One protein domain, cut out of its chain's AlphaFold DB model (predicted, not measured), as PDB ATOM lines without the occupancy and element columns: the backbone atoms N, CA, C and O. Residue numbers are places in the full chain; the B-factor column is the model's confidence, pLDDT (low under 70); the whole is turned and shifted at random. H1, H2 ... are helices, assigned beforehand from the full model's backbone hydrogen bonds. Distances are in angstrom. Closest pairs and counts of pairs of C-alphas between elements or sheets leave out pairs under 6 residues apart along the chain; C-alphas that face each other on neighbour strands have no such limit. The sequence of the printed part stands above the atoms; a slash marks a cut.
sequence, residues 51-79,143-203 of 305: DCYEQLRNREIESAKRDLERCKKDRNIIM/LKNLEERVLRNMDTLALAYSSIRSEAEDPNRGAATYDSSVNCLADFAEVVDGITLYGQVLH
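Overview. This is residues 51 to 79 and 143 to 203 of the 305 residues of an uncharacterized protein of Dictyocaulus viviparus (UniProt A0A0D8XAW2). The long helix H1 reaches with its later part toward the middle of H4 in a helical hairpin, H3 and H4, while its residues 51 to 66 stick out. Short H2 crosses the hairpin's end where H4 finishes. The 90 printed residues, class all helix, have H1, H2, H3 and H4 in chain order and no named strand. The whole is loose, radius of gyration of the C-alphas 16.2 A, spanning 55 by 35 by 24 A.

Along the chain. H1, residues 51 to 79, runs 42.1 A from C-alpha 51 at (22.171, 22.652, 115.657). H2 is residues 143 to 152, 14.1 A; H3, 154 to 168, 20.6 A; H4, 178 to 196, 27.3 A, ending at C-alpha 196 (10.794, 8.032, 155.706).

Arrangement. H1 is close to H4 but not clearly touching, about perpendicular at 89 degrees; their closest C-alphas, Asp 74 and Leu 185, are 7.8 A apart. H3 and H4 touch at a shallow tilt of 28 degrees, opposite ways; their closest C-alphas, Tyr 161 and Phe 188, are 6.2 A apart. H4 touches H2 with residues 192 to 196 alone; the closest C-alphas, Arg 149 and Thr 196, are 5.7 A apart. H1 and H3 are apart. Each O i to N i+4 pair is within hydrogen-bond range in H1, H2 and H3; in H4, 14 of 15.

Size, cuts and confidence. The farthest C-alphas, Asp 51 and His 203, are 55.9 A apart. Residues 80 to 142 are not printed; C-alphas 79 and 143 are 17.3 A apart across the cut. No link printed whole is long. pLDDT is under 70 at residues 171 to 180.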
ATOM      1  N   ASP A  51      22.748  23.919 116.121       97.81
ATOM      2  CA  ASP A  51      22.171  22.652 115.657       97.81
ATOM      3  C   ASP A  51      22.497  21.504 116.632       97.81
ATOM      4  O   ASP A  51      21.623  20.731 117.030       97.81
ATOM      5  N   CYS A  52      23.756  21.401 117.075       97.75
ATOM      6  CA  CYS A  52      24.177  20.407 118.066       97.75
ATOM      7  C   CYS A  52      23.508  20.626 119.431       97.75
ATOM      8  O   CYS A  52      23.106  19.663 120.087       97.75
ATOM      9  N   TYR A  53      23.395  21.879 119.873       97.25
ATOM     10  CA  TYR A  53      22.774  22.228 121.148       97.25
ATOM     11  C   TYR A  53      21.265  21.958 121.135       97.25
ATOM     12  O   TYR A  53      20.733  21.403 122.096       97.25
ATOM     13  N   GLU A  54      20.582  22.270 120.033       98.06
ATOM     14  CA  GLU A  54      19.176  21.932 119.819       98.06
ATOM     15  C   GLU A  54      18.967  20.415 119.855       98.06
ATOM     16  O   GLU A  54      18.103  19.926 120.583       98.06
ATOM     17  N   GLN A  55      19.803  19.644 119.152       97.69
ATOM     18  CA  GLN A  55      19.745  18.182 119.204       97.69
ATOM     19  C   GLN A  55      19.949  17.635 120.620       97.69
ATOM     20  O   GLN A  55      19.245  16.707 121.017       97.69
ATOM     21  N   LEU A  56      20.892  18.189 121.386       97.50
ATOM     22  CA  LEU A  56      21.125  17.792 122.774       97.50
ATOM     23  C   LEU A  56      19.876  18.030 123.633       97.50
ATOM     24  O   LEU A  56      19.414  17.104 124.298       97.50
ATOM     25  N   ARG A  57      19.288  19.230 123.569       97.88
ATOM     26  CA  ARG A  57      18.073  19.565 124.328       97.88
ATOM     27  C   ARG A  57      16.870  18.731 123.905       97.88
ATOM     28  O   ARG A  57      16.121  18.275 124.764       97.88
ATOM     29  N   ASN A  58      16.715  18.456 122.612       97.38
ATOM     30  CA  ASN A  58      15.659  17.570 122.128       97.38
ATOM     31  C   ASN A  58      15.814  16.147 122.685       97.38
ATOM     32  O   ASN A  58      14.826  15.551 123.104       97.38
ATOM     33  N   ARG A  59      17.041  15.614 122.781       96.56
ATOM     34  CA  ARG A  59      17.278  14.305 123.424       96.56
ATOM     35  C   ARG A  59      16.926  14.312 124.911       96.56
ATOM     36  O   ARG A  59      16.337  13.346 125.386       96.56
ATOM     37  N   GLU A  60      17.262  15.379 125.636       95.75
ATOM     38  CA  GLU A  60      16.895  15.529 127.052       95.75
ATOM     39  C   GLU A  60      15.370  15.569 127.236       95.75
ATOM     40  O   GLU A  60      14.840  14.872 128.100       95.75
ATOM     41  N   ILE A  61      14.656  16.312 126.382       97.19
ATOM     42  CA  ILE A  61      13.187  16.380 126.386       97.19
ATOM     43  C   ILE A  61      12.575  14.999 126.135       97.19
ATOM     44  O   ILE A  61      11.675  14.585 126.865       97.19
ATOM     45  N   GLU A  62      13.053  14.265 125.128       95.50
ATOM     46  CA  GLU A  62      12.544  12.921 124.838       95.50
ATOM     47  C   GLU A  62      12.863  11.921 125.957       95.50
ATOM     48  O   GLU A  62      12.048  11.048 126.259       95.50
ATOM     49  N   SER A  63      14.008  12.060 126.632       91.31
ATOM     50  CA  SER A  63      14.300  11.269 127.831       91.31
ATOM     51  C   SER A  63      13.302  11.566 128.949       91.31
ATOM     52  O   SER A  63      12.659  10.644 129.444       91.31
ATOM     53  N   ALA A  64      13.093  12.844 129.270       92.56
ATOM     54  CA  ALA A  64      12.163  13.262 130.315       92.56
ATOM     55  C   ALA A  64      10.717  12.820 130.026       92.56
ATOM     56  O   ALA A  64       9.995  12.418 130.937       92.56
ATOM     57  N   LYS A  65      10.288  12.838 128.756       94.81
ATOM     58  CA  LYS A  65       8.977  12.308 128.346       94.81
ATOM     59  C   LYS A  65       8.849  10.813 128.632       94.81
ATOM     60  O   LYS A  65       7.820  10.392 129.153       94.81
ATOM     61  N   ARG A  66       9.874  10.013 128.315       90.88
ATOM     62  CA  ARG A  66       9.867   8.569 128.608       90.88
ATOM     63  C   ARG A  66       9.781   8.301 130.106       90.88
ATOM     64  O   ARG A  66       8.971   7.475 130.521       90.88
ATOM     65  N   ASP A  67      10.552   9.029 130.907       89.75
ATOM     66  CA  ASP A  67      10.530   8.882 132.365       89.75
ATOM     67  C   ASP A  67       9.171   9.288 132.958       89.75
ATOM     68  O   ASP A  67       8.644   8.595 133.831       89.75
ATOM     69  N   LEU A  68       8.542  10.345 132.430       93.81
ATOM     70  CA  LEU A  68       7.196  10.758 132.829       93.81
ATOM     71  C   LEU A  68       6.145   9.680 132.525       93.81
ATOM     72  O   LEU A  68       5.299   9.391 133.371       93.81
ATOM     73  N   GLU A  69       6.183   9.076 131.336       92.62
ATOM     74  CA  GLU A  69       5.268   7.985 130.983       92.62
ATOM     75  C   GLU A  69       5.490   6.743 131.859       92.62
ATOM     76  O   GLU A  69       4.520   6.108 132.283       92.62
ATOM     77  N   ARG A  70       6.743   6.442 132.221       89.19
ATOM     78  CA  ARG A  70       7.064   5.376 133.183       89.19
ATOM     79  C   ARG A  70       6.442   5.659 134.553       89.19
ATOM     80  O   ARG A  70       5.727   4.810 135.084       89.19
ATOM     81  N   CYS A  71       6.612   6.874 135.073       91.12
ATOM     82  CA  CYS A  71       6.017   7.283 136.348       91.12
ATOM     83  C   CYS A  71       4.483   7.176 136.328       91.12
ATOM     84  O   CYS A  71       3.878   6.704 137.290       91.12
ATOM     85  N   LYS A  72       3.832   7.577 135.226       92.12
ATOM     86  CA  LYS A  72       2.374   7.440 135.065       92.12
ATOM     87  C   LYS A  72       1.932   5.979 135.086       92.12
ATOM     88  O   LYS A  72       0.964   5.649 135.768       92.12
ATOM     89  N   LYS A  73       2.637   5.105 134.362       90.50
ATOM     90  CA  LYS A  73       2.354   3.664 134.337       90.50
ATOM     91  C   LYS A  73       2.427   3.067 135.742       90.50
ATOM     92  O   LYS A  73       1.511   2.366 136.156       90.50
ATOM     93  N   ASP A  74       3.478   3.392 136.478       91.69
ATOM     94  CA  ASP A  74       3.705   2.881 137.829       91.69
ATOM     95  C   ASP A  74       2.680   3.382 138.831       91.69
ATOM     96  O   ASP A  74       2.132   2.603 139.609       91.69
ATOM     97  N   ARG A  75       2.355   4.673 138.758       91.25
ATOM     98  CA  ARG A  75       1.261   5.253 139.530       91.25
ATOM     99  C   ARG A  75      -0.041   4.495 139.281       91.25
ATOM    100  O   ARG A  75      -0.741   4.178 140.235       91.25
ATOM    101  N   ASN A  76      -0.353   4.168 138.026       90.19
ATOM    102  CA  ASN A  76      -1.557   3.403 137.704       90.19
ATOM    103  C   ASN A  76      -1.515   1.986 138.299       90.19
ATOM    104  O   ASN A  76      -2.523   1.537 138.838       90.19
ATOM    105  N   ILE A  77      -0.365   1.300 138.264       88.81
ATOM    106  CA  ILE A  77      -0.191  -0.017 138.906       88.81
ATOM    107  C   ILE A  77      -0.497   0.073 140.408       88.81
ATOM    108  O   ILE A  77      -1.297  -0.712 140.921       88.81
ATOM    109  N   ILE A  78       0.083   1.062 141.095       87.44
ATOM    110  CA  ILE A  78      -0.133   1.283 142.531       87.44
ATOM    111  C   ILE A  78      -1.619   1.549 142.809       87.44
ATOM    112  O   ILE A  78      -2.213   0.873 143.649       87.44
ATOM    113  N   MET A  79      -2.251   2.456 142.061       83.81
ATOM    114  CA  MET A  79      -3.669   2.791 142.237       83.81
ATOM    115  C   MET A  79      -4.589   1.575 142.055       83.81
ATOM    116  O   MET A  79      -5.468   1.332 142.881       83.81
ATOM    117  N   LEU A 143      -0.331  11.216 158.372       79.56
ATOM    118  CA  LEU A 143      -0.042  11.087 156.934       79.56
ATOM    119  C   LEU A 143       0.609  12.351 156.366       79.56
ATOM    120  O   LEU A 143       1.458  12.270 155.490       79.56
ATOM    121  N   LYS A 144       0.274  13.507 156.945       80.56
ATOM    122  CA  LYS A 144       0.912  14.796 156.665       80.56
ATOM    123  C   LYS A 144       2.415  14.794 156.951       80.56
ATOM    124  O   LYS A 144       3.192  15.256 156.133       80.56
ATOM    125  N   ASN A 145       2.841  14.226 158.077       84.25
ATOM    126  CA  ASN A 145       4.257  14.112 158.424       84.25
ATOM    127  C   ASN A 145       4.972  13.121 157.495       84.25
ATOM    128  O   ASN A 145       6.139  13.312 157.169       84.25
ATOM    129  N   LEU A 146       4.296  12.051 157.064       86.94
ATOM    130  CA  LEU A 146       4.835  11.143 156.049       86.94
ATOM    131  C   LEU A 146       5.020  11.859 154.708       86.94
ATOM    132  O   LEU A 146       6.103  11.799 154.136       86.94
ATOM    133  N   GLU A 147       4.008  12.591 154.259       89.44
ATOM    134  CA  GLU A 147       4.053  13.394 153.041       89.44
ATOM    135  C   GLU A 147       5.176  14.437 153.094       89.44
ATOM    136  O   GLU A 147       5.991  14.515 152.178       89.44
ATOM    137  N   GLU A 148       5.311  15.166 154.202       90.25
ATOM    138  CA  GLU A 148       6.412  16.111 154.409       90.25
ATOM    139  C   GLU A 148       7.789  15.432 154.358       90.25
ATOM    140  O   GLU A 148       8.737  16.001 153.811       90.25
ATOM    141  N   ARG A 149       7.926  14.214 154.901       90.50
ATOM    142  CA  ARG A 149       9.177  13.437 154.837       90.50
ATOM    143  C   ARG A 149       9.488  12.982 153.417       90.50
ATOM    144  O   ARG A 149      10.645  13.071 153.013       90.50
ATOM    145  N   VAL A 150       8.485  12.534 152.665       93.19
ATOM    146  CA  VAL A 150       8.633  12.194 151.244       93.19
ATOM    147  C   VAL A 150       9.095  13.430 150.475       93.19
ATOM    148  O   VAL A 150      10.143  13.386 149.836       93.19
ATOM    149  N   LEU A 151       8.400  14.562 150.641       92.94
ATOM    150  CA  LEU A 151       8.719  15.831 149.980       92.94
ATOM    151  C   LEU A 151      10.131  16.338 150.306       92.94
ATOM    152  O   LEU A 151      10.844  16.808 149.421       92.94
ATOM    153  N   ARG A 152      10.571  16.206 151.561       92.81
ATOM    154  CA  ARG A 152      11.925  16.596 151.982       92.81
ATOM    155  C   ARG A 152      13.016  15.734 151.341       92.81
ATOM    156  O   ARG A 152      14.127  16.217 151.158       92.81
ATOM    157  N   ASN A 153      12.710  14.480 151.016       93.88
ATOM    158  CA  ASN A 153      13.668  13.513 150.484       93.88
ATOM    159  C   ASN A 153      13.480  13.223 148.983       93.88
ATOM    160  O   ASN A 153      14.063  12.260 148.480       93.88
ATOM    161  N   MET A 154      12.710  14.040 148.252       95.12
ATOM    162  CA  MET A 154      12.339  13.751 146.856       95.12
ATOM    163  C   MET A 154      13.532  13.520 145.938       95.12
ATOM    164  O   MET A 154      13.478  12.599 145.135       95.12
ATOM    165  N   ASP A 155      14.616  14.286 146.069       95.56
ATOM    166  CA  ASP A 155      15.796  14.108 145.211       95.56
ATOM    167  C   ASP A 155      16.452  12.735 145.425       95.56
ATOM    168  O   ASP A 155      16.815  12.051 144.470       95.56
ATOM    169  N   THR A 156      16.550  12.293 146.683       95.25
ATOM    170  CA  THR A 156      17.124  10.980 147.022       95.25
ATOM    171  C   THR A 156      16.211   9.856 146.543       95.25
ATOM    172  O   THR A 156      16.679   8.886 145.946       95.25
ATOM    173  N   LEU A 157      14.900  10.012 146.743       96.06
ATOM    174  CA  LEU A 157      13.895   9.055 146.283       96.06
ATOM    175  C   LEU A 157      13.847   8.969 144.753       96.06
ATOM    176  O   LEU A 157      13.779   7.872 144.211       96.06
ATOM    177  N   ALA A 158      13.946  10.094 144.043       94.69
ATOM    178  CA  ALA A 158      13.965  10.133 142.583       94.69
ATOM    179  C   ALA A 158      15.210   9.444 142.006       94.69
ATOM    180  O   ALA A 158      15.106   8.700 141.026       94.69
ATOM    181  N   LEU A 159      16.379   9.644 142.626       95.31
ATOM    182  CA  LEU A 159      17.608   8.940 142.257       95.31
ATOM    183  C   LEU A 159      17.485   7.432 142.494       95.31
ATOM    184  O   LEU A 159      17.814   6.651 141.600       95.31
ATOM    185  N   ALA A 160      16.967   7.019 143.653       95.25
ATOM    186  CA  ALA A 160      16.757   5.610 143.970       95.25
ATOM    187  C   ALA A 160      15.767   4.948 142.999       95.25
ATOM    188  O   ALA A 160      16.073   3.904 142.424       95.25
ATOM    189  N   TYR A 161      14.627   5.596 142.742       94.56
ATOM    190  CA  TYR A 161      13.640   5.146 141.763       94.56
ATOM    191  C   TYR A 161      14.263   4.965 140.373       94.56
ATOM    192  O   TYR A 161      14.073   3.931 139.732       94.56
ATOM    193  N   SER A 162      15.052   5.943 139.917       92.44
ATOM    194  CA  SER A 162      15.711   5.896 138.607       92.44
ATOM    195  C   SER A 162      16.745   4.771 138.518       92.44
ATOM    196  O   SER A 162      16.834   4.109 137.483       92.44
ATOM    197  N   SER A 163      17.499   4.525 139.596       92.56
ATOM    198  CA  SER A 163      18.464   3.418 139.675       92.56
ATOM    199  C   SER A 163      17.758   2.072 139.560       92.56
ATOM    200  O   SER A 163      18.042   1.304 138.645       92.56
ATOM    201  N   ILE A 164      16.757   1.841 140.414       91.69
ATOM    202  CA  ILE A 164      15.972   0.600 140.447       91.69
ATOM    203  C   ILE A 164      15.317   0.335 139.086       91.69
ATOM    204  O   ILE A 164      15.316  -0.790 138.585       91.69
ATOM    205  N   ARG A 165      14.798   1.381 138.433       88.25
ATOM    206  CA  ARG A 165      14.205   1.257 137.097       88.25
ATOM    207  C   ARG A 165      15.214   0.961 136.002       88.25
ATOM    208  O   ARG A 165      14.902   0.177 135.111       88.25
ATOM    209  N   SER A 166      16.399   1.548 136.078       86.75
ATOM    210  CA  SER A 166      17.472   1.259 135.125       86.75
ATOM    211  C   SER A 166      17.939  -0.194 135.242       86.75
ATOM    212  O   SER A 166      18.185  -0.839 134.228       86.75
ATOM    213  N   GLU A 167      17.998  -0.732 136.461       85.31
ATOM    214  CA  GLU A 167      18.352  -2.134 136.722       85.31
ATOM    215  C   GLU A 167      17.273  -3.119 136.249       85.31
ATOM    216  O   GLU A 167      17.594  -4.186 135.724       85.31
ATOM    217  N   ALA A 168      15.994  -2.759 136.386       81.19
ATOM    218  CA  ALA A 168      14.873  -3.580 135.927       81.19
ATOM    219  C   ALA A 168      14.752  -3.653 134.392       81.19
ATOM    220  O   ALA A 168      14.145  -4.583 133.863       81.19
ATOM    221  N   GLU A 169      15.305  -2.677 133.670       75.62
ATOM    222  CA  GLU A 169      15.291  -2.622 132.202       75.62
ATOM    223  C   GLU A 169      16.559  -3.208 131.559       75.62
ATOM    224  O   GLU A 169      16.664  -3.206 130.330       75.62
ATOM    225  N   ASP A 170      17.505  -3.735 132.350       74.44
ATOM    226  CA  ASP A 170      18.711  -4.373 131.820       74.44
ATOM    227  C   ASP A 170      18.333  -5.597 130.957       74.44
ATOM    228  O   ASP A 170      17.833  -6.603 131.480       74.44
ATOM    229  N   PRO A 171      18.598  -5.567 129.635       63.53
ATOM    230  CA  PRO A 171      18.245  -6.653 128.724       63.53
ATOM    231  C   PRO A 171      18.929  -7.988 129.062       63.53
ATOM    232  O   PRO A 171      18.472  -9.033 128.596       63.53
ATOM    233  N   ASN A 172      19.987  -7.991 129.885       67.19
ATOM    234  CA  ASN A 172      20.649  -9.214 130.343       67.19
ATOM    235  C   ASN A 172      19.879  -9.971 131.440       67.19
ATOM    236  O   ASN A 172      20.202 -11.129 131.703       67.19
ATOM    237  N   ARG A 173      18.864  -9.364 132.073       61.34
ATOM    238  CA  ARG A 173      18.059  -9.992 133.143       61.34
ATOM    239  C   ARG A 173      16.774 -10.679 132.661       61.34
ATOM    240  O   ARG A 173      16.018 -11.202 133.474       61.34
ATOM    241  N   GLY A 174      16.577 -10.785 131.346       56.59
ATOM    242  CA  GLY A 174      15.376 -11.369 130.743       56.59
ATOM    243  C   GLY A 174      14.324 -10.305 130.429       56.59
ATOM    244  O   GLY A 174      14.334  -9.216 130.990       56.59
ATOM    245  N   ALA A 175      13.450 -10.591 129.460       55.56
ATOM    246  CA  ALA A 175      12.485  -9.623 128.941       55.56
ATOM    247  C   ALA A 175      11.645  -8.991 130.066       55.56
ATOM    248  O   ALA A 175      11.130  -9.713 130.916       55.56
ATOM    249  N   ALA A 176      11.477  -7.664 130.029       59.31
ATOM    250  CA  ALA A 176      10.656  -6.897 130.963       59.31
ATOM    251  C   ALA A 176       9.195  -7.390 130.951       59.31
ATOM    252  O   ALA A 176       8.357  -6.932 130.172       59.31
ATOM    253  N   THR A 177       8.892  -8.371 131.797       63.44
ATOM    254  CA  THR A 177       7.540  -8.870 132.032       63.44
ATOM    255  C   THR A 177       6.817  -7.953 133.019       63.44
ATOM    256  O   THR A 177       7.432  -7.195 133.768       63.44
ATOM    257  N   TYR A 178       5.484  -8.011 133.031       64.75
ATOM    258  CA  TYR A 178       4.659  -7.298 134.016       64.75
ATOM    259  C   TYR A 178       5.104  -7.580 135.464       64.75
ATOM    260  O   TYR A 178       5.154  -6.663 136.276       64.75
ATOM    261  N   ASP A 179       5.519  -8.820 135.736       64.62
ATOM    262  CA  ASP A 179       6.048  -9.282 137.022       64.62
ATOM    263  C   ASP A 179       7.315  -8.509 137.442       64.62
ATOM    264  O   ASP A 179       7.392  -7.962 138.540       64.62
ATOM    265  N   SER A 180       8.255  -8.296 136.512       69.50
ATOM    266  CA  SER A 180       9.457  -7.484 136.760       69.50
ATOM    267  C   SER A 180       9.141  -6.043 137.173       69.50
ATOM    268  O   SER A 180       9.892  -5.455 137.946       69.50
ATOM    269  N   SER A 181       8.042  -5.465 136.671       73.00
ATOM    270  CA  SER A 181       7.640  -4.099 137.019       73.00
ATOM    271  C   SER A 181       6.946  -3.997 138.377       73.00
ATOM    272  O   SER A 181       6.893  -2.905 138.936       73.00
ATOM    273  N   VAL A 182       6.353  -5.079 138.876       77.31
ATOM    274  CA  VAL A 182       5.749  -5.104 140.215       77.31
ATOM    275  C   VAL A 182       6.844  -5.296 141.261       77.31
ATOM    276  O   VAL A 182       6.855  -4.584 142.261       77.31
ATOM    277  N   ASN A 183       7.813  -6.169 140.981       82.19
ATOM    278  CA  ASN A 183       8.935  -6.432 141.881       82.19
ATOM    279  C   ASN A 183       9.789  -5.179 142.118       82.19
ATOM    280  O   ASN A 183      10.037  -4.818 143.261       82.19
ATOM    281  N   CYS A 184      10.112  -4.413 141.071       88.19
ATOM    282  CA  CYS A 184      10.882  -3.179 141.253       88.19
ATOM    283  C   CYS A 184      10.123  -2.081 142.029       88.19
ATOM    284  O   CYS A 184      10.738  -1.188 142.604       88.19
ATOM    285  N   LEU A 185       8.781  -2.107 142.039       91.19
ATOM    286  CA  LEU A 185       7.989  -1.195 142.870       91.19
ATOM    287  C   LEU A 185       7.985  -1.620 144.338       91.19
ATOM    288  O   LEU A 185       7.939  -0.745 145.199       91.19
ATOM    289  N   ALA A 186       8.054  -2.923 144.619       90.38
ATOM    290  CA  ALA A 186       8.241  -3.424 145.976       90.38
ATOM    291  C   ALA A 186       9.617  -3.011 146.522       90.38
ATOM    292  O   ALA A 186       9.679  -2.414 147.593       90.38
ATOM    293  N   ASP A 187      10.683  -3.199 145.737       92.75
ATOM    294  CA  ASP A 187      12.038  -2.763 146.104       92.75
ATOM    295  C   ASP A 187      12.087  -1.250 146.372       92.75
ATOM    296  O   ASP A 187      12.682  -0.781 147.343       92.75
ATOM    297  N   PHE A 188      11.415  -0.454 145.533       95.25
ATOM    298  CA  PHE A 188      11.332   0.987 145.749       95.25
ATOM    299  C   PHE A 188      10.513   1.353 146.998       95.25
ATOM    300  O   PHE A 188      10.869   2.305 147.693       95.25
ATOM    301  N   ALA A 189       9.449   0.611 147.312       93.00
ATOM    302  CA  ALA A 189       8.664   0.830 148.524       93.00
ATOM    303  C   ALA A 189       9.503   0.612 149.794       93.00
ATOM    304  O   ALA A 189       9.437   1.439 150.699       93.00
ATOM    305  N   GLU A 190      10.371  -0.406 149.829       93.94
ATOM    306  CA  GLU A 190      11.301  -0.619 150.951       93.94
ATOM    307  C   GLU A 190      12.260   0.566 151.143       93.94
ATOM    308  O   GLU A 190      12.545   0.980 152.270       93.94
ATOM    309  N   VAL A 191      12.731   1.163 150.043       95.56
ATOM    310  CA  VAL A 191      13.575   2.366 150.092       95.56
ATOM    311  C   VAL A 191      12.801   3.572 150.630       95.56
ATOM    312  O   VAL A 191      13.330   4.323 151.456       95.56
ATOM    313  N   VAL A 192      11.556   3.763 150.184       93.94
ATOM    314  CA  VAL A 192      10.673   4.826 150.692       93.94
ATOM    315  C   VAL A 192      10.458   4.655 152.195       93.94
ATOM    316  O   VAL A 192      10.629   5.623 152.941       93.94
ATOM    317  N   ASP A 193      10.157   3.439 152.649       91.62
ATOM    318  CA  ASP A 193       9.956   3.129 154.064       91.62
ATOM    319  C   ASP A 193      11.222   3.421 154.877       91.62
ATOM    320  O   ASP A 193      11.159   4.134 155.876       91.62
ATOM    321  N   GLY A 194      12.395   2.975 154.419       92.12
ATOM    322  CA  GLY A 194      13.662   3.217 155.112       92.12
ATOM    323  C   GLY A 194      14.018   4.703 155.247       92.12
ATOM    324  O   GLY A 194      14.448   5.148 156.313       92.12
ATOM    325  N   ILE A 195      13.813   5.493 154.189       91.06
ATOM    326  CA  ILE A 195      14.127   6.933 154.183       91.06
ATOM    327  C   ILE A 195      13.119   7.730 155.009       91.06
ATOM    328  O   ILE A 195      13.475   8.727 155.643       91.06
ATOM    329  N   THR A 196      11.856   7.316 155.001       90.62
ATOM    330  CA  THR A 196      10.794   8.032 155.706       90.62
ATOM    331  C   THR A 196      10.574   7.533 157.129       90.62
ATOM    332  O   THR A 196       9.861   8.197 157.872       90.62
ATOM    333  N   LEU A 197      11.240   6.456 157.562       89.25
ATOM    334  CA  LEU A 197      11.076   5.853 158.888       89.25
ATOM    335  C   LEU A 197      11.243   6.852 160.042       89.25
ATOM    336  O   LEU A 197      10.466   6.841 160.992       89.25
ATOM    337  N   TYR A 198      12.224   7.753 159.959       84.38
ATOM    338  CA  TYR A 198      12.502   8.733 161.011       84.38
ATOM    339  C   TYR A 198      12.159  10.152 160.550       84.38
ATOM    340  O   TYR A 198      12.672  10.636 159.544       84.38
ATOM    341  N   GLY A 199      11.298  10.855 161.295       78.38
ATOM    342  CA  GLY A 199      10.866  12.211 160.921       78.38
ATOM    343  C   GLY A 199      11.682  13.360 161.493       78.38
ATOM    344  O   GLY A 199      11.743  14.436 160.887       78.38
ATOM    345  N   GLN A 200      12.314  13.142 162.640       80.12
ATOM    346  CA  GLN A 200      13.109  14.151 163.322       80.12
ATOM    347  C   GLN A 200      14.171  13.498 164.199       80.12
ATOM    348  O   GLN A 200      13.945  12.443 164.790       80.12
ATOM    349  N   VAL A 201      15.313  14.170 164.318       84.88
ATOM    350  CA  VAL A 201      16.325  13.847 165.322       84.88
ATOM    351  C   VAL A 201      16.045  14.714 166.539       84.88
ATOM    352  O   VAL A 201      16.104  15.941 166.461       84.88
ATOM    353  N   LEU A 202      15.718  14.079 167.661       90.62
ATOM    354  CA  LEU A 202      15.531  14.772 168.928       90.62
ATOM    355  C   LEU A 202      16.845  14.787 169.701       90.62
ATOM    356  O   LEU A 202      17.448  13.746 169.954       90.62
ATOM    357  N   HIS A 203      17.275  15.980 170.098       91.00
ATOM    358  CA  HIS A 203      18.391  16.124 171.021       91.00
ATOM    359  C   HIS A 203      17.919  15.791 172.442       91.00
ATOM    360  O   HIS A 203      17.138  16.541 173.025       91.00
TER     361      HIS A 203